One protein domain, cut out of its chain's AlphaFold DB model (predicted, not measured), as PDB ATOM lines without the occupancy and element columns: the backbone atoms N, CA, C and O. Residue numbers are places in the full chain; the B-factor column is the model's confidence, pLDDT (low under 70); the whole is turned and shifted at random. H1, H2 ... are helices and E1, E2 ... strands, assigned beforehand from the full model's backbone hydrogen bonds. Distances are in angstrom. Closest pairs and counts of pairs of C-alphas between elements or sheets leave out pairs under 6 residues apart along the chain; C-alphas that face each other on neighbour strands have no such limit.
ATOM      1  N   SER A  24      89.109 195.837 140.923       65.44
ATOM      2  CA  SER A  24      89.072 195.421 142.321       65.44
ATOM      3  C   SER A  24      90.237 194.503 142.726       65.44
ATOM      4  O   SER A  24      90.744 194.644 143.839       65.44
ATOM      5  N   ASP A  25      90.756 193.657 141.829       71.25
ATOM      6  CA  ASP A  25      91.832 192.691 142.122       71.25
ATOM      7  C   ASP A  25      93.188 193.352 142.417       71.25
ATOM      8  O   ASP A  25      94.111 192.728 142.948       71.25
ATOM      9  N   ARG A  26      93.335 194.637 142.077       77.69
ATOM     10  CA  ARG A  26      94.555 195.419 142.331       77.69
ATOM     11  C   ARG A  26      94.480 196.261 143.593       77.69
ATOM     12  O   ARG A  26      95.489 196.860 143.969       77.69
ATOM     13  N   VAL A  27      93.312 196.353 144.221       81.56
ATOM     14  CA  VAL A  27      93.139 197.170 145.417       81.56
ATOM     15  C   VAL A  27      93.632 196.394 146.633       81.56
ATOM     16  O   VAL A  27      93.257 195.247 146.872       81.56
ATOM     17  N   VAL A  28      94.478 197.038 147.429       78.81
ATOM     18  CA  VAL A  28      95.069 196.459 148.637       78.81
ATOM     19  C   VAL A  28      94.770 197.313 149.861       78.81
ATOM     20  O   VAL A  28      94.539 198.516 149.754       78.81
ATOM     21  N   GLY A  29      94.775 196.692 151.040       79.56
ATOM     22  CA  GLY A  29      94.583 197.382 152.316       79.56
ATOM     23  C   GLY A  29      95.898 197.583 153.063       79.56
ATOM     24  O   GLY A  29      96.713 196.666 153.146       79.56
ATOM     25  N   PHE A  30      96.086 198.753 153.667       77.12
ATOM     26  CA  PHE A  30      97.201 199.037 154.565       77.12
ATOM     27  C   PHE A  30      96.821 198.777 156.017       77.12
ATOM     28  O   PHE A  30      95.793 199.258 156.503       77.12
ATOM     29  N   GLN A  31      97.693 198.067 156.728       75.19
ATOM     30  CA  GLN A  31      97.567 197.835 158.158       75.19
ATOM     31  C   GLN A  31      98.825 198.269 158.901       75.19
ATOM     32  O   GLN A  31      99.948 197.977 158.484       75.19
ATOM     33  N   ARG A  32      98.618 198.926 160.041       73.94
ATOM     34  CA  ARG A  32      99.674 199.363 160.953       73.94
ATOM     35  C   ARG A  32      99.630 198.559 162.239       73.94
ATOM     36  O   ARG A  32      98.570 198.437 162.852       73.94
ATOM     37  N   ALA A  33     100.789 198.072 162.672       67.75
ATOM     38  CA  ALA A  33     100.945 197.503 164.000       67.75
ATOM     39  C   ALA A  33     100.804 198.601 165.070       67.75
ATOM     40  O   ALA A  33     101.527 199.602 165.062       67.75
ATOM     41  N   ILE A  34      99.888 198.393 166.011       69.31
ATOM     42  CA  ILE A  34      99.718 199.184 167.228       69.31
ATOM     43  C   ILE A  34     100.086 198.322 168.439       69.31
ATOM     44  O   ILE A  34      99.741 197.142 168.519       69.31
ATOM     45  N   TYR A  35     100.794 198.913 169.397       68.25
ATOM     46  CA  TYR A  35     101.223 198.229 170.616       68.25
ATOM     47  C   TYR A  35     100.385 198.714 171.793       68.25
ATOM     48  O   TYR A  35     100.590 199.810 172.318       68.25
ATOM     49  N   ILE A  36      99.424 197.894 172.212       65.62
ATOM     50  CA  ILE A  36      98.513 198.217 173.311       65.62
ATOM     51  C   ILE A  36      99.146 197.732 174.621       65.62
ATOM     52  O   ILE A  36      99.481 196.549 174.713       65.62
ATOM     53  N   PRO A  37      99.305 198.580 175.654       57.22
ATOM     54  CA  PRO A  37      99.797 198.139 176.957       57.22
ATOM     55  C   PRO A  37      98.934 196.994 177.495       57.22
ATOM     56  O   PRO A  37      97.712 197.127 177.617       57.22
ATOM     57  N   ALA A  38      99.541 195.847 177.796       61.28
ATOM     58  CA  ALA A  38      98.762 194.707 178.260       61.28
ATOM     59  C   ALA A  38      98.355 194.911 179.729       61.28
ATOM     60  O   ALA A  38      99.169 195.262 180.578       61.28
ATOM     61  N   LYS A  39      97.091 194.630 180.064       58.78
ATOM     62  CA  LYS A  39      96.574 194.734 181.446       58.78
ATOM     63  C   LYS A  39      97.134 193.666 182.406       58.78
ATOM     64  O   LYS A  39      96.755 193.650 183.573       58.78
ATOM     65  N   LYS A  40      97.975 192.736 181.932       53.91
ATOM     66  CA  LYS A  40      98.474 191.586 182.706       53.91
ATOM     67  C   LYS A  40      99.985 191.693 182.958       53.91
ATOM     68  O   LYS A  40     100.712 192.025 182.031       53.91
ATOM     69  N   PRO A  41     100.476 191.305 184.150       57.53
ATOM     70  CA  PRO A  41     101.851 191.569 184.601       57.53
ATOM     71  C   PRO A  41     102.964 190.874 183.796       57.53
ATOM     72  O   PRO A  41     104.116 191.280 183.893       57.53
ATOM     73  N   PHE A  42     102.645 189.845 183.002       57.81
ATOM     74  CA  PHE A  42     103.634 189.085 182.221       57.81
ATOM     75  C   PHE A  42     103.811 189.557 180.772       57.81
ATOM     76  O   PHE A  42     104.805 189.208 180.143       57.81
ATOM     77  N   TRP A  43     102.893 190.365 180.242       48.91
ATOM     78  CA  TRP A  43     102.989 190.902 178.885       48.91
ATOM     79  C   TRP A  43     103.189 192.409 178.989       48.91
ATOM     80  O   TRP A  43     102.439 193.074 179.693       48.91
ATOM     81  N   LYS A  44     104.202 192.967 178.320       60.28
ATOM     82  CA  LYS A  44     104.378 194.430 178.301       60.28
ATOM     83  C   LYS A  44     103.432 195.093 177.293       60.28
ATOM     84  O   LYS A  44     102.862 196.134 177.603       60.28
ATOM     85  N   TYR A  45     103.201 194.457 176.140       60.78
ATOM     86  CA  TYR A  45     102.343 194.974 175.070       60.78
ATOM     87  C   TYR A  45     101.650 193.835 174.306       60.78
ATOM     88  O   TYR A  45     102.203 192.741 174.193       60.78
ATOM     89  N   LEU A  46     100.450 194.101 173.786       58.72
ATOM     90  CA  LEU A  46      99.757 193.300 172.777       58.72
ATOM     91  C   LEU A  46      99.927 193.991 171.421       58.72
ATOM     92  O   LEU A  46      99.567 195.161 171.283       58.72
ATOM     93  N   GLU A  47     100.476 193.276 170.440       68.06
ATOM     94  CA  GLU A  47     100.499 193.722 169.045       68.06
ATOM     95  C   GLU A  47      99.098 193.525 168.451       68.06
ATOM     96  O   GLU A  47      98.540 192.427 168.482       68.06
ATOM     97  N   SER A  48      98.504 194.605 167.958       70.44
ATOM     98  CA  SER A  48      97.241 194.608 167.221       70.44
ATOM     99  C   SER A  48      97.441 195.361 165.906       70.44
ATOM    100  O   SER A  48      98.443 196.048 165.744       70.44
ATOM    101  N   PHE A  49      96.519 195.219 164.957       65.19
ATOM    102  CA  PHE A  49      96.607 195.882 163.658       65.19
ATOM    103  C   PHE A  49      95.401 196.785 163.444       65.19
ATOM    104  O   PHE A  49      94.253 196.367 163.615       65.19
ATOM    105  N   GLU A  50      95.667 198.026 163.057       72.00
ATOM    106  CA  GLU A  50      94.654 198.991 162.650       72.00
ATOM    107  C   GLU A  50      94.694 199.173 161.134       72.00
ATOM    108  O   GLU A  50      95.773 199.252 160.543       72.00
ATOM    109  N   ASN A  51      93.518 199.202 160.499       68.06
ATOM    110  CA  ASN A  51      93.426 199.537 159.080       68.06
ATOM    111  C   ASN A  51      93.672 201.040 158.943       68.06
ATOM    112  O   ASN A  51      92.981 201.821 159.593       68.06
ATOM    113  N   LEU A  52      94.640 201.419 158.113       72.12
ATOM    114  CA  LEU A  52      94.928 202.821 157.830       72.12
ATOM    115  C   LEU A  52      94.093 203.301 156.645       72.12
ATOM    116  O   LEU A  52      93.218 204.147 156.792       72.12
ATOM    117  N   CYS A  53      94.371 202.726 155.477       84.62
ATOM    118  CA  CYS A  53      93.880 203.182 154.184       84.62
ATOM    119  C   CYS A  53      93.919 202.053 153.152       84.62
ATOM    120  O   CYS A  53      94.282 200.916 153.466       84.62
ATOM    121  N   MET A  54      93.616 202.391 151.902       89.12
ATOM    122  CA  MET A  54      93.789 201.520 150.750       89.12
ATOM    123  C   MET A  54      94.910 202.005 149.826       89.12
ATOM    124  O   MET A  54      95.501 203.070 150.003       89.12
ATOM    125  N   GLY A  55      95.240 201.182 148.840       91.00
ATOM    126  CA  GLY A  55      96.111 201.546 147.733       91.00
ATOM    127  C   GLY A  55      95.914 200.624 146.547       91.00
ATOM    128  O   GLY A  55      95.078 199.720 146.571       91.00
ATOM    129  N   ILE A  56      96.704 200.856 145.506       90.88
ATOM    130  CA  ILE A  56      96.587 200.174 144.219       90.88
ATOM    131  C   ILE A  56      97.927 199.563 143.851       90.88
ATOM    132  O   ILE A  56      98.945 200.256 143.820       90.88
ATOM    133  N   LEU A  57      97.923 198.277 143.520       88.94
ATOM    134  CA  LEU A  57      99.065 197.594 142.925       88.94
ATOM    135  C   LEU A  57      99.309 198.123 141.510       88.94
ATOM    136  O   LEU A  57      98.558 197.830 140.575       88.94
ATOM    137  N   LEU A  58     100.388 198.892 141.351       87.12
ATOM    138  CA  LEU A  58     100.877 199.304 140.035       87.12
ATOM    139  C   LEU A  58     101.760 198.214 139.429       87.12
ATOM    140  O   LEU A  58     101.738 198.004 138.224       87.12
ATOM    141  N   THR A  59     102.522 197.510 140.263       85.50
ATOM    142  CA  THR A  59     103.275 196.304 139.903       85.50
ATOM    143  C   THR A  59     102.983 195.220 140.949       85.50
ATOM    144  O   THR A  59     102.403 195.530 141.991       85.50
ATOM    145  N   PRO A  60     103.422 193.962 140.757       87.12
ATOM    146  CA  PRO A  60     103.298 192.940 141.797       87.12
ATOM    147  C   PRO A  60     103.973 193.310 143.127       87.12
ATOM    148  O   PRO A  60     103.678 192.693 144.144       87.12
ATOM    149  N   THR A  61     104.889 194.284 143.146       90.56
ATOM    150  CA  THR A  61     105.648 194.681 144.344       90.56
ATOM    151  C   THR A  61     105.541 196.159 144.691       90.56
ATOM    152  O   THR A  61     106.092 196.558 145.711       90.56
ATOM    153  N   ASP A  62     104.897 196.986 143.871       92.31
ATOM    154  CA  ASP A  62     104.823 198.429 144.089       92.31
ATOM    155  C   ASP A  62     103.362 198.874 144.166       92.31
ATOM    156  O   ASP A  62     102.568 198.640 143.250       92.31
ATOM    157  N   VAL A  63     103.032 199.539 145.267       93.69
ATOM    158  CA  VAL A  63     101.698 200.040 145.591       93.69
ATOM    159  C   VAL A  63     101.723 201.564 145.589       93.69
ATOM    160  O   VAL A  63     102.615 202.173 146.182       93.69
ATOM    161  N   LEU A  64     100.732 202.175 144.946       94.69
ATOM    162  CA  LEU A  64     100.431 203.600 145.047       94.69
ATOM    163  C   LEU A  64      99.333 203.822 146.088       94.69
ATOM    164  O   LEU A  64      98.346 203.092 146.126       94.69
ATOM    165  N   THR A  65      99.499 204.838 146.922       94.88
ATOM    166  CA  THR A  65      98.526 205.263 147.937       94.88
ATOM    167  C   THR A  65      98.712 206.755 148.216       94.88
ATOM    168  O   THR A  65      99.486 207.424 147.523       94.88
ATOM    169  N   THR A  66      98.007 207.297 149.203       92.75
ATOM    170  CA  THR A  66      98.146 208.701 149.585       92.75
ATOM    171  C   THR A  66      99.298 208.915 150.565       92.75
ATOM    172  O   THR A  66      99.744 208.004 151.269       92.75
ATOM    173  N   CYS A  67      99.816 210.137 150.591       91.44
ATOM    174  CA  CYS A  67     100.842 210.556 151.536       91.44
ATOM    175  C   CYS A  67     100.283 210.640 152.960       91.44
ATOM    176  O   CYS A  67     100.956 210.213 153.901       91.44
ATOM    177  N   ASP A  68      99.043 211.106 153.116       86.69
ATOM    178  CA  ASP A  68      98.363 211.168 154.414       86.69
ATOM    179  C   ASP A  68      98.292 209.783 155.085       86.69
ATOM    180  O   ASP A  68      98.622 209.618 156.256       86.69
ATOM    181  N   CYS A  69      98.037 208.732 154.302       86.69
ATOM    182  CA  CYS A  69      98.024 207.350 154.790       86.69
ATOM    183  C   CYS A  69      99.376 206.835 155.301       86.69
ATOM    184  O   CYS A  69      99.425 205.843 156.031       86.69
ATOM    185  N   MET A  70     100.476 207.459 154.884       90.81
ATOM    186  CA  MET A  70     101.841 207.035 155.193       90.81
ATOM    187  C   MET A  70     102.551 207.983 156.165       90.81
ATOM    188  O   MET A  70     103.727 207.765 156.476       90.81
ATOM    189  N   THR A  71     101.866 209.018 156.656       86.94
ATOM    190  CA  THR A  71     102.450 210.033 157.535       86.94
ATOM    191  C   THR A  71     101.691 210.170 158.856       86.94
ATOM    192  O   THR A  71     100.510 209.869 158.966       86.94
ATOM    193  N   GLU A  72     102.396 210.579 159.912       79.25
ATOM    194  CA  GLU A  72     101.800 210.963 161.190       79.25
ATOM    195  C   GLU A  72     101.601 212.482 161.222       79.25
ATOM    196  O   GLU A  72     102.574 213.247 161.187       79.25
ATOM    197  N   ILE A  73     100.351 212.931 161.355       63.78
ATOM    198  CA  ILE A  73     100.043 214.348 161.570       63.78
ATOM    199  C   ILE A  73     100.600 214.761 162.941       63.78
ATOM    200  O   ILE A  73     100.221 214.231 163.990       63.78
ATOM    201  N   LYS A  74     101.530 215.724 162.949       52.88
ATOM    202  CA  LYS A  74     102.114 216.283 164.180       52.88
ATOM    203  C   LYS A  74     100.991 216.895 165.039       52.88
ATOM    204  O   LYS A  74     100.487 217.963 164.718       52.88
ATOM    205  N   GLY A  75     100.647 216.247 166.158       50.31
ATOM    206  CA  GLY A  75      99.807 216.829 167.218       50.31
ATOM    207  C   GLY A  75      98.494 216.110 167.535       50.31
ATOM    208  O   GLY A  75      97.902 216.420 168.566       50.31
ATOM    209  N   THR A  76      98.053 215.140 166.730       46.66
ATOM    210  CA  THR A  76      96.779 214.432 166.969       46.66
ATOM    211  C   THR A  76      96.918 213.183 167.835       46.66
ATOM    212  O   THR A  76      95.952 212.807 168.495       46.66
ATOM    213  N   ASP A  77      98.110 212.586 167.926       44.97
ATOM    214  CA  ASP A  77      98.296 211.355 168.694       44.97
ATOM    215  C   ASP A  77      99.446 211.451 169.709       44.97
ATOM    216  O   ASP A  77     100.600 211.114 169.450       44.97
ATOM    217  N   GLN A  78      99.128 211.942 170.911       41.59
ATOM    218  CA  GLN A  78     100.029 211.862 172.069       41.59
ATOM    219  C   GLN A  78     100.025 210.470 172.729       41.59
ATOM    220  O   GLN A  78     100.735 210.270 173.718       41.59
ATOM    221  N   ARG A  79      99.225 209.499 172.252       45.59
ATOM    222  CA  ARG A  79      99.047 208.217 172.961       45.59
ATOM    223  C   ARG A  79     100.113 207.180 172.637       45.59
ATOM    224  O   ARG A  79     100.247 206.215 173.391       45.59
ATOM    225  N   HIS A  80     100.912 207.390 171.595       47.88
ATOM    226  CA  HIS A  80     101.960 206.454 171.212       47.88
ATOM    227  C   HIS A  80     103.292 207.181 171.008       47.88
ATOM    228  O   HIS A  80     103.416 207.985 170.088       47.88
ATOM    229  N   PRO A  81     104.317 206.922 171.843       42.81
ATOM    230  CA  PRO A  81     105.657 207.427 171.579       42.81
ATOM    231  C   PRO A  81     106.183 206.738 170.312       42.81
ATOM    232  O   PRO A  81     106.644 205.597 170.361       42.81
ATOM    233  N   SER A  82     106.067 207.403 169.159       48.22
ATOM    234  CA  SER A  82     106.486 206.874 167.861       48.22
ATOM    235  C   SER A  82     108.010 206.936 167.717       48.22
ATOM    236  O   SER A  82     108.579 207.733 166.980       48.22
ATOM    237  N   ALA A  83     108.704 206.036 168.417       49.84
ATOM    238  CA  ALA A  83     110.148 205.817 168.282       49.84
ATOM    239  C   ALA A  83     110.561 205.227 166.909       49.84
ATOM    240  O   ALA A  83     111.701 204.805 166.743       49.84
ATOM    241  N   GLN A  84     109.640 205.146 165.943       58.12
ATOM    242  CA  GLN A  84     109.826 204.502 164.639       58.12
ATOM    243  C   GLN A  84     109.196 205.336 163.513       58.12
ATOM    244  O   GLN A  84     108.448 204.817 162.685       58.12
ATOM    245  N   THR A  85     109.455 206.643 163.517       60.06
ATOM    246  CA  THR A  85     109.145 207.520 162.382       60.06
ATOM    247  C   THR A  85     110.424 208.088 161.789       60.06
ATOM    248  O   THR A  85     111.366 208.404 162.515       60.06
ATOM    249  N   GLU A  86     110.456 208.205 160.466       67.62
ATOM    250  CA  GLU A  86     111.522 208.892 159.733       67.62
ATOM    251  C   GLU A  86     110.999 210.240 159.233       67.62
ATOM    252  O   GLU A  86     109.828 210.354 158.877       67.62
ATOM    253  N   GLU A  87     111.830 211.283 159.204       72.62
ATOM    254  CA  GLU A  87     111.409 212.584 158.672       72.62
ATOM    255  C   GLU A  87     111.730 212.674 157.172       72.62
ATOM    256  O   GLU A  87     112.893 212.632 156.774       72.62
ATOM    257  N   GLN A  88     110.702 212.814 156.331       68.50
ATOM    258  CA  GLN A  88     110.836 213.088 154.896       68.50
ATOM    259  C   GLN A  88     110.097 214.387 154.574       68.50
ATOM    260  O   GLN A  88     108.903 214.505 154.829       68.50
ATOM    261  N   ASN A  89     110.805 215.382 154.032       69.69
ATOM    262  CA  ASN A  89     110.244 216.701 153.697       69.69
ATOM    263  C   ASN A  89     109.513 217.392 154.872       69.69
ATOM    264  O   ASN A  89     108.552 218.126 154.668       69.69
ATOM    265  N   GLY A  90     109.951 217.152 156.115       75.75
ATOM    266  CA  GLY A  90     109.322 217.705 157.326       75.75
ATOM    267  C   GLY A  90     108.092 216.934 157.836       75.75
ATOM    268  O   GLY A  90     107.550 217.282 158.895       75.75
ATOM    269  N   LEU A  91     107.680 215.879 157.124       80.56
ATOM    270  CA  LEU A  91     106.616 214.948 157.500       80.56
ATOM    271  C   LEU A  91     107.204 213.731 158.216       80.56
ATOM    272  O   LEU A  91     108.273 213.243 157.851       80.56
ATOM    273  N   ARG A  92     106.498 213.223 159.229       84.25
ATOM    274  CA  ARG A  92     106.872 211.985 159.925       84.25
ATOM    275  C   ARG A  92     106.289 210.800 159.179       84.25
ATOM    276  O   ARG A  92     105.086 210.594 159.229       84.25
ATOM    277  N   VAL A  93     107.123 210.035 158.498       85.69
ATOM    278  CA  VAL A  93     106.730 208.845 157.746       85.69
ATOM    279  C   VAL A  93     106.691 207.643 158.678       85.69
ATOM    280  O   VAL A  93     107.592 207.449 159.499       85.69
ATOM    281  N   ILE A  94     105.642 206.835 158.551       86.19
ATOM    282  CA  ILE A  94     105.492 205.581 159.291       86.19
ATOM    283  C   ILE A  94     106.612 204.617 158.870       86.19
ATOM    284  O   ILE A  94     106.850 204.426 157.678       86.19
ATOM    285  N   SER A  95     107.292 203.979 159.828       86.62
ATOM    286  CA  SER A  95     108.333 202.998 159.497       86.62
ATOM    287  C   SER A  95     107.772 201.806 158.695       86.62
ATOM    288  O   SER A  95     106.772 201.206 159.109       86.62
ATOM    289  N   PRO A  96     108.460 201.357 157.623       87.75
ATOM    290  CA  PRO A  96     108.143 200.112 156.920       87.75
ATOM    291  C   PRO A  96     108.008 198.888 157.838       87.75
ATOM    292  O   PRO A  96     107.207 197.997 157.566       87.75
ATOM    293  N   SER A  97     108.757 198.841 158.948       84.50
ATOM    294  CA  SER A  97     108.786 197.690 159.864       84.50
ATOM    295  C   SER A  97     107.465 197.426 160.589       84.50
ATOM    296  O   SER A  97     107.253 196.314 161.069       84.50
ATOM    297  N   ILE A  98     106.598 198.435 160.687       82.06
ATOM    298  CA  ILE A  98     105.296 198.344 161.363       82.06
ATOM    299  C   ILE A  98     104.125 198.346 160.383       82.06
ATOM    300  O   ILE A  98     102.973 198.368 160.814       82.06
ATOM    301  N   LEU A  99     104.410 198.316 159.079       85.06
ATOM    302  CA  LEU A  99     103.411 198.302 158.025       85.06
ATOM    303  C   LEU A  99     103.347 196.944 157.341       85.06
ATOM    304  O   LEU A  99     104.358 196.318 157.010       85.06
ATOM    305  N   ARG A 100     102.116 196.503 157.101       85.38
ATOM    306  CA  ARG A 100     101.815 195.321 156.302       85.38
ATOM    307  C   ARG A 100     100.720 195.655 155.306       85.38
ATOM    308  O   ARG A 100      99.799 196.413 155.609       85.38
ATOM    309  N   ILE A 101     100.831 195.065 154.126       83.88
ATOM    310  CA  ILE A 101      99.775 195.067 153.126       83.88
ATOM    311  C   ILE A 101      98.936 193.824 153.298       83.88
ATOM    312  O   ILE A 101      99.475 192.724 153.383       83.88
ATOM    313  N   ARG A 102      97.625 194.017 153.295       83.25
ATOM    314  CA  ARG A 102      96.638 192.961 153.183       83.25
ATOM    315  C   ARG A 102      96.202 192.845 151.724       83.25
ATOM    316  O   ARG A 102      95.674 193.808 151.164       83.25
ATOM    317  N   THR A 103      96.422 191.680 151.131       74.81
ATOM    318  CA  THR A 103      95.984 191.326 149.772       74.81
ATOM    319  C   THR A 103      94.926 190.230 149.852       74.81
ATOM    320  O   THR A 103      94.941 189.454 150.809       74.81
ATOM    321  N   ASN A 104      94.044 190.161 148.844       58.38
ATOM    322  CA  ASN A 104      92.952 189.186 148.699       58.38
ATOM    323  C   ASN A 104      91.957 189.157 149.872       58.38
ATOM    324  O   ASN A 104      92.339 189.149 151.036       58.38
ATOM    325  N   GLU A 105      90.653 189.124 149.574       61.66
ATOM    326  CA  GLU A 105      89.589 189.071 150.592       61.66
ATOM    327  C   GLU A 105      89.884 190.013 151.778       61.66
ATOM    328  O   GLU A 105      90.184 189.578 152.893       61.66
ATOM    329  N   LEU A 106      89.823 191.330 151.556       58.84
ATOM    330  CA  LEU A 106      90.195 192.351 152.553       58.84
ATOM    331  C   LEU A 106      89.442 192.244 153.899       58.84
ATOM    332  O   LEU A 106      89.808 192.915 154.868       58.84
ATOM    333  N   ASN A 107      88.429 191.377 153.973       55.84
ATOM    334  CA  ASN A 107      87.679 191.015 155.171       55.84
ATOM    335  C   ASN A 107      87.751 189.511 155.553       55.84
ATOM    336  O   ASN A 107      87.247 189.151 156.611       55.84
ATOM    337  N   GLY A 108      88.393 188.641 154.763       57.44
ATOM    338  CA  GLY A 108      88.482 187.191 154.988       57.44
ATOM    339  C   GLY A 108      89.689 186.746 155.823       57.44
ATOM    340  O   GLY A 108      90.744 187.382 155.814       57.44
ATOM    341  N   GLU A 109      89.554 185.629 156.542       58.62
ATOM    342  CA  GLU A 109      90.619 185.028 157.373       58.62
ATOM    343  C   GLU A 109      91.837 184.557 156.560       58.62
ATOM    344  O   GLU A 109      92.914 184.347 157.113       58.62
ATOM    345  N   LYS A 110      91.676 184.410 155.240       60.97
ATOM    346  CA  LYS A 110      92.712 183.956 154.303       60.97
ATOM    347  C   LYS A 110      93.560 185.081 153.719       60.97
ATOM    348  O   LYS A 110      94.381 184.812 152.845       60.97
ATOM    349  N   ALA A 111      93.353 186.319 154.161       66.88
ATOM    350  CA  ALA A 111      94.074 187.446 153.602       66.88
ATOM    351  C   ALA A 111      95.587 187.286 153.797       66.88
ATOM    352  O   ALA A 111      96.079 187.030 154.903       66.88
ATOM    353  N   GLU A 112      96.326 187.441 152.706       77.56
ATOM    354  CA  GLU A 112      97.776 187.371 152.735       77.56
ATOM    355  C   GLU A 112      98.317 188.703 153.264       77.56
ATOM    356  O   GLU A 112      97.831 189.784 152.924       77.56
ATOM    357  N   HIS A 113      99.308 188.611 154.152       83.62
ATOM    358  CA  HIS A 113      99.949 189.773 154.751       83.62
ATOM    359  C   HIS A 113     101.387 189.860 154.259       83.62
ATOM    360  O   HIS A 113     102.206 188.984 154.541       83.62
ATOM    361  N   ILE A 114     101.701 190.942 153.556       87.88
ATOM    362  CA  ILE A 114     103.010 191.159 152.950       87.88
ATOM    363  C   ILE A 114     103.686 192.338 153.640       87.88
ATOM    364  O   ILE A 114     103.102 193.405 153.815       87.88
ATOM    365  N   ASN A 115     104.937 192.143 154.053       91.38
ATOM    366  CA  ASN A 115     105.712 193.195 154.707       91.38
ATOM    367  C   ASN A 115     106.132 194.283 153.714       91.38
ATOM    368  O   ASN A 115     106.400 194.003 152.542       91.38
ATOM    369  N   VAL A 116     106.276 195.505 154.217       92.25
ATOM    370  CA  VAL A 116     106.787 196.651 153.464       92.25
ATOM    371  C   VAL A 116     108.307 196.761 153.631       92.25
ATOM    372  O   VAL A 116     108.854 196.487 154.698       92.25
ATOM    373  N   THR A 117     109.006 197.138 152.561       92.81
ATOM    374  CA  THR A 117     110.470 197.334 152.546       92.81
ATOM    375  C   THR A 117     110.879 198.779 152.330       92.81
ATOM    376  O   THR A 117     111.928 199.188 152.815       92.81
ATOM    377  N   GLU A 118     110.064 199.553 151.619       93.56
ATOM    378  CA  GLU A 118     110.361 200.941 151.294       93.56
ATOM    379  C   GLU A 118     109.062 201.733 151.226       93.56
ATOM    380  O   GLU A 118     108.063 201.251 150.691       93.56
ATOM    381  N   ILE A 119     109.101 202.956 151.746       93.44
ATOM    382  CA  ILE A 119     108.047 203.953 151.592       93.44
ATOM    383  C   ILE A 119     108.719 205.218 151.094       93.44
ATOM    384  O   ILE A 119     109.742 205.651 151.632       93.44
ATOM    385  N   ARG A 120     108.141 205.814 150.058       94.44
ATOM    386  CA  ARG A 120     108.592 207.092 149.534       94.44
ATOM    387  C   ARG A 120     107.405 208.021 149.419       94.44
ATOM    388  O   ARG A 120     106.430 207.693 148.750       94.44
ATOM    389  N   ILE A 121     107.511 209.178 150.051       93.62
ATOM    390  CA  ILE A 121     106.526 210.247 149.936       93.62
ATOM    391  C   ILE A 121     106.868 211.133 148.739       93.62
ATOM    392  O   ILE A 121     108.045 211.377 148.450       93.62
ATOM    393  N   HIS A 122     105.852 211.621 148.028       92.94
ATOM    394  CA  HIS A 122     106.070 212.590 146.962       92.94
ATOM    395  C   HIS A 122     106.782 213.843 147.513       92.94
ATOM    396  O   HIS A 122     106.339 214.393 148.519       92.94
ATOM    397  N   PRO A 123     107.847 214.365 146.865       90.25
ATOM    398  CA  PRO A 123     108.641 215.484 147.397       90.25
ATOM    399  C   PRO A 123     107.865 216.772 147.685       90.25
ATOM    400  O   PRO A 123     108.307 217.610 148.463       90.25
ATOM    401  N   ARG A 124     106.723 216.942 147.013       89.25
ATOM    402  CA  ARG A 124     105.823 218.094 147.160       89.25
ATOM    403  C   ARG A 124     104.618 217.821 148.064       89.25
ATOM    404  O   ARG A 124     103.750 218.683 148.129       89.25
ATOM    405  N   CYS A 125     104.535 216.640 148.684       88.44
ATOM    406  CA  CYS A 125     103.479 216.372 149.652       88.44
ATOM    407  C   CYS A 125     103.624 217.316 150.846       88.44
ATOM    408  O   CYS A 125     104.720 217.453 151.390       88.44
ATOM    409  N   ASP A 126     102.523 217.939 151.253       84.25
ATOM    410  CA  ASP A 126     102.479 218.857 152.393       84.25
ATOM    411  C   ASP A 126     101.763 218.286 153.627       84.25
ATOM    412  O   ASP A 126     101.771 218.928 154.676       84.25
ATOM    413  N   GLY A 127     101.175 217.089 153.525       81.38
ATOM    414  CA  GLY A 127     100.370 216.468 154.584       81.38
ATOM    415  C   GLY A 127      98.973 217.081 154.756       81.38
ATOM    416  O   GLY A 127      98.250 216.692 155.661       81.38
ATOM    417  N   PHE A 128      98.584 218.025 153.894       77.31
ATOM    418  CA  PHE A 128      97.262 218.666 153.867       77.31
ATOM    419  C   PHE A 128      96.566 218.446 152.520       77.31
ATOM    420  O   PHE A 128      95.661 219.178 152.123       77.31
ATOM    421  N   GLY A 129      97.013 217.414 151.804       78.12
ATOM    422  CA  GLY A 129      96.427 216.968 150.561       78.12
ATOM    423  C   GLY A 129      97.005 217.621 149.295       78.12
ATOM    424  O   GLY A 129      96.587 217.278 148.189       78.12
ATOM    425  N   GLY A 130      98.005 218.501 149.384       85.38
ATOM    426  CA  GLY A 130      98.827 218.876 148.233       85.38
ATOM    427  C   GLY A 130      99.735 217.713 147.821       85.38
ATOM    428  O   GLY A 130     100.401 217.135 148.669       85.38
ATOM    429  N   TYR A 131      99.765 217.349 146.529       87.88
ATOM    430  CA  TYR A 131     100.564 216.223 145.994       87.88
ATOM    431  C   TYR A 131     100.515 214.957 146.864       87.88
ATOM    432  O   TYR A 131     101.548 214.368 147.193       87.88
ATOM    433  N   ASP A 132      99.303 214.569 147.242       91.25
ATOM    434  CA  ASP A 132      99.032 213.522 148.219       91.25
ATOM    435  C   ASP A 132      99.268 212.116 147.649       91.25
ATOM    436  O   ASP A 132      98.338 211.359 147.380       91.25
ATOM    437  N   TYR A 133     100.540 211.793 147.420       93.56
ATOM    438  CA  TYR A 133     100.991 210.527 146.858       93.56
ATOM    439  C   TYR A 133     102.109 209.930 147.704       93.56
ATOM    440  O   TYR A 133     103.072 210.609 148.082       93.56
ATOM    441  N   ALA A 134     102.028 208.623 147.899       95.38
ATOM    442  CA  ALA A 134     103.098 207.800 148.419       95.38
ATOM    443  C   ALA A 134     103.234 206.527 147.585       95.38
ATOM    444  O   ALA A 134     102.250 205.947 147.123       95.38
ATOM    445  N   MET A 135     104.475 206.089 147.416       96.12
ATOM    446  CA  MET A 135     104.811 204.806 146.818       96.12
ATOM    447  C   MET A 135     105.328 203.866 147.896       96.12
ATOM    448  O   MET A 135     106.135 204.258 148.740       96.12
ATOM    449  N   VAL A 136     104.884 202.615 147.840       95.38
ATOM    450  CA  VAL A 136     105.222 201.585 148.818       95.38
ATOM    451  C   VAL A 136     105.735 200.347 148.101       95.38
ATOM    452  O   VAL A 136     105.092 199.854 147.177       95.38
ATOM    453  N   ARG A 137     106.885 199.824 148.535       94.12
ATOM    454  CA  ARG A 137     107.472 198.593 147.998       94.12
ATOM    455  C   ARG A 137     107.302 197.422 148.944       94.12
ATOM    456  O   ARG A 137     107.681 197.485 150.116       94.12
ATOM    457  N   LEU A 138     106.819 196.319 148.400       92.88
ATOM    458  CA  LEU A 138     106.569 195.079 149.114       92.88
ATOM    459  C   LEU A 138     107.813 194.198 149.159       92.88
ATOM    460  O   LEU A 138     108.631 194.187 148.241       92.88
ATOM    461  N   LYS A 139     107.936 193.422 150.238       91.62
ATOM    462  CA  LYS A 139     109.021 192.449 150.417       91.62
ATOM    463  C   LYS A 139     108.933 191.282 149.435       91.62
ATOM    464  O   LYS A 139     109.958 190.712 149.070       91.62
ATOM    465  N   SER A 140     107.720 190.914 149.039       89.56
ATOM    466  CA  SER A 140     107.432 189.840 148.092       89.56
ATOM    467  C   SER A 140     106.335 190.276 147.130       89.56
ATOM    468  O   SER A 140     105.544 191.164 147.445       89.56
ATOM    469  N   ALA A 141     106.321 189.667 145.947       87.69
ATOM    470  CA  ALA A 141     105.305 189.931 144.942       87.69
ATOM    471  C   ALA A 141     103.940 189.400 145.394       87.69
ATOM    472  O   ALA A 141     103.857 188.290 145.918       87.69
ATOM    473  N   VAL A 142     102.888 190.173 145.141       84.25
ATOM    474  CA  VAL A 142     101.507 189.706 145.247       84.25
ATOM    475  C   VAL A 142     101.231 188.737 144.107       84.25
ATOM    476  O   VAL A 142     101.553 189.020 142.950       84.25
ATOM    477  N   SER A 143     100.611 187.604 144.424       80.00
ATOM    478  CA  SER A 143     100.099 186.689 143.408       80.00
ATOM    479  C   SER A 143      98.861 187.295 142.748       80.00
ATOM    480  O   SER A 143      97.745 187.093 143.220       80.00
ATOM    481  N   VAL A 144      99.062 188.032 141.658       72.06
ATOM    482  CA  VAL A 144      97.982 188.525 140.794       72.06
ATOM    483  C   VAL A 144      97.911 187.689 139.506       72.06
ATOM    484  O   VAL A 144      98.955 187.236 139.023       72.06
ATOM    485  N   PRO A 145      96.710 187.459 138.938       68.31
ATOM    486  CA  PRO A 145      96.551 186.871 137.608       68.31
ATOM    487  C   PRO A 145      97.505 187.481 136.570       68.31
ATOM    488  O   PRO A 145      97.710 188.693 136.537       68.31
ATOM    489  N   ILE A 146      98.072 186.649 135.688       57.88
ATOM    490  CA  ILE A 146      99.063 187.086 134.684       57.88
ATOM    491  C   ILE A 146      98.499 188.193 133.776       57.88
ATOM    492  O   ILE A 146      99.215 189.140 133.444       57.88
ATOM    493  N   SER A 147      97.201 188.152 133.468       58.31
ATOM    494  CA  SER A 147      96.494 189.198 132.715       58.31
ATOM    495  C   SER A 147      96.605 190.595 133.347       58.31
ATOM    496  O   SER A 147      96.625 191.595 132.630       58.31
ATOM    497  N   LEU A 148      96.745 190.685 134.675       58.09
ATOM    498  CA  LEU A 148      96.956 191.940 135.408       58.09
ATOM    499  C   LEU A 148      98.432 192.373 135.443       58.09
ATOM    500  O   LEU A 148      98.729 193.549 135.661       58.09
ATOM    501  N   THR A 149      99.371 191.448 135.229       56.94
ATOM    502  CA  THR A 149     100.811 191.762 135.202       56.94
ATOM    503  C   THR A 149     101.278 192.348 133.873       56.94
ATOM    504  O   THR A 149     102.198 193.162 133.870       56.94
ATOM    505  N   GLU A 150     100.641 191.975 132.759       53.19
ATOM    506  CA  GLU A 150     101.033 192.429 131.415       53.19
ATOM    507  C   GLU A 150     100.406 193.778 131.042       53.19
ATOM    508  O   GLU A 150     101.042 194.602 130.384       53.19
ATOM    509  N   ASN A 151      99.203 194.053 131.545       52.41
ATOM    510  CA  ASN A 151      98.517 195.324 131.357       52.41
ATOM    511  C   ASN A 151      98.700 196.182 132.606       52.41
ATOM    512  O   ASN A 151      97.842 196.190 133.483       52.41
TER     513      ASN A 151
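Overview. This is residues 24 to 151 of the 311 residues of the protein "Serine protease 29" of Lygus hesperus (UniProt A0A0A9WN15). Look for a small closed barrel of six antiparallel strands, from which the hairpin of E1 and E2 runs on as a long two-stranded arm with Pro 41 in its end loop. A smaller hairpin, E4 and E5, lies near the end of E7, and a tail after E8 leads to the short helix H1, away from the barrel. The printed part has 128 residues, with E1 to E8 and then H1 along the chain; round the ring run E1, E2, E3, E8, E7, E6 and back to E1, and E4 and E5 make a separate antiparallel sheet. The class is mostly strand, though under half of the residues are in named elements. The whole is compact, with a radius of gyration of the C-alphas of 15.6 A, and flat, spanning 51 by 37 by 20 A.

Along the chain. Find C-alpha 27 at (93.139, 197.170, 145.417); from there E1, residues 27 to 37, runs 32.2 A to C-alpha 37 at (99.797, 198.139, 176.957). E2, residues 45 to 57, comes back over 32.4 A and bends by 67 degrees at residue 54. Next come E3, residues 62 to 65, E4, residues 85 to 88, E5, residues 91 to 94, and E6, residues 99 to 103. E7, residues 112 to 121, is 24.7 A long and bends by 67 degrees at residue 117. E8 is residues 134 to 138, and H1, residues 146 to 150, ends at C-alpha 150, (101.033, 192.429, 131.415).

Arrangement. Begin with the hairpin E1 and E2, antiparallel at 163 degrees, where N 30 and O 53 are 2.8 A apart. E6 lies on the other side of E1, beside residues 28 to 32, with N 102 and O 29 at 2.8 A. The pairing of E2 is staggered: residues 45 to 56 pair with E1, residues 56 to 57 with E3, where N 56 and O 64 are 2.8 A apart. E3 and E8 have N 63 and O 136 at 2.8 A, E8 and E7 have N 137 and O 118 at 2.8 A, and E7 and E6 have N 101 and O 114 at 2.8 A. In the hairpin E4 and E5, N 93 and O 86 are 2.7 A apart; residues 71 to 72 pair antiparallel with residues 92 to 93 of E5. The closest C-alphas of E4 and E7 are those of Gln 88 and Ile 121, 7.2 A apart. H1 is not on the barrel, and its O i to N i+4 pair is within hydrogen-bond range.

Size, cuts and confidence. The two C-alphas farthest apart are those of Pro 41 and Asn 151, 53.5 A. The printed part has no cut, and the links E3 to E4 and E7 to E8 are long. The mean pLDDT of the printed part is 75.2; look for values under 70 at, among others, residues 33 to 47, 73 to 86, 104 to 111 and 145 to 151.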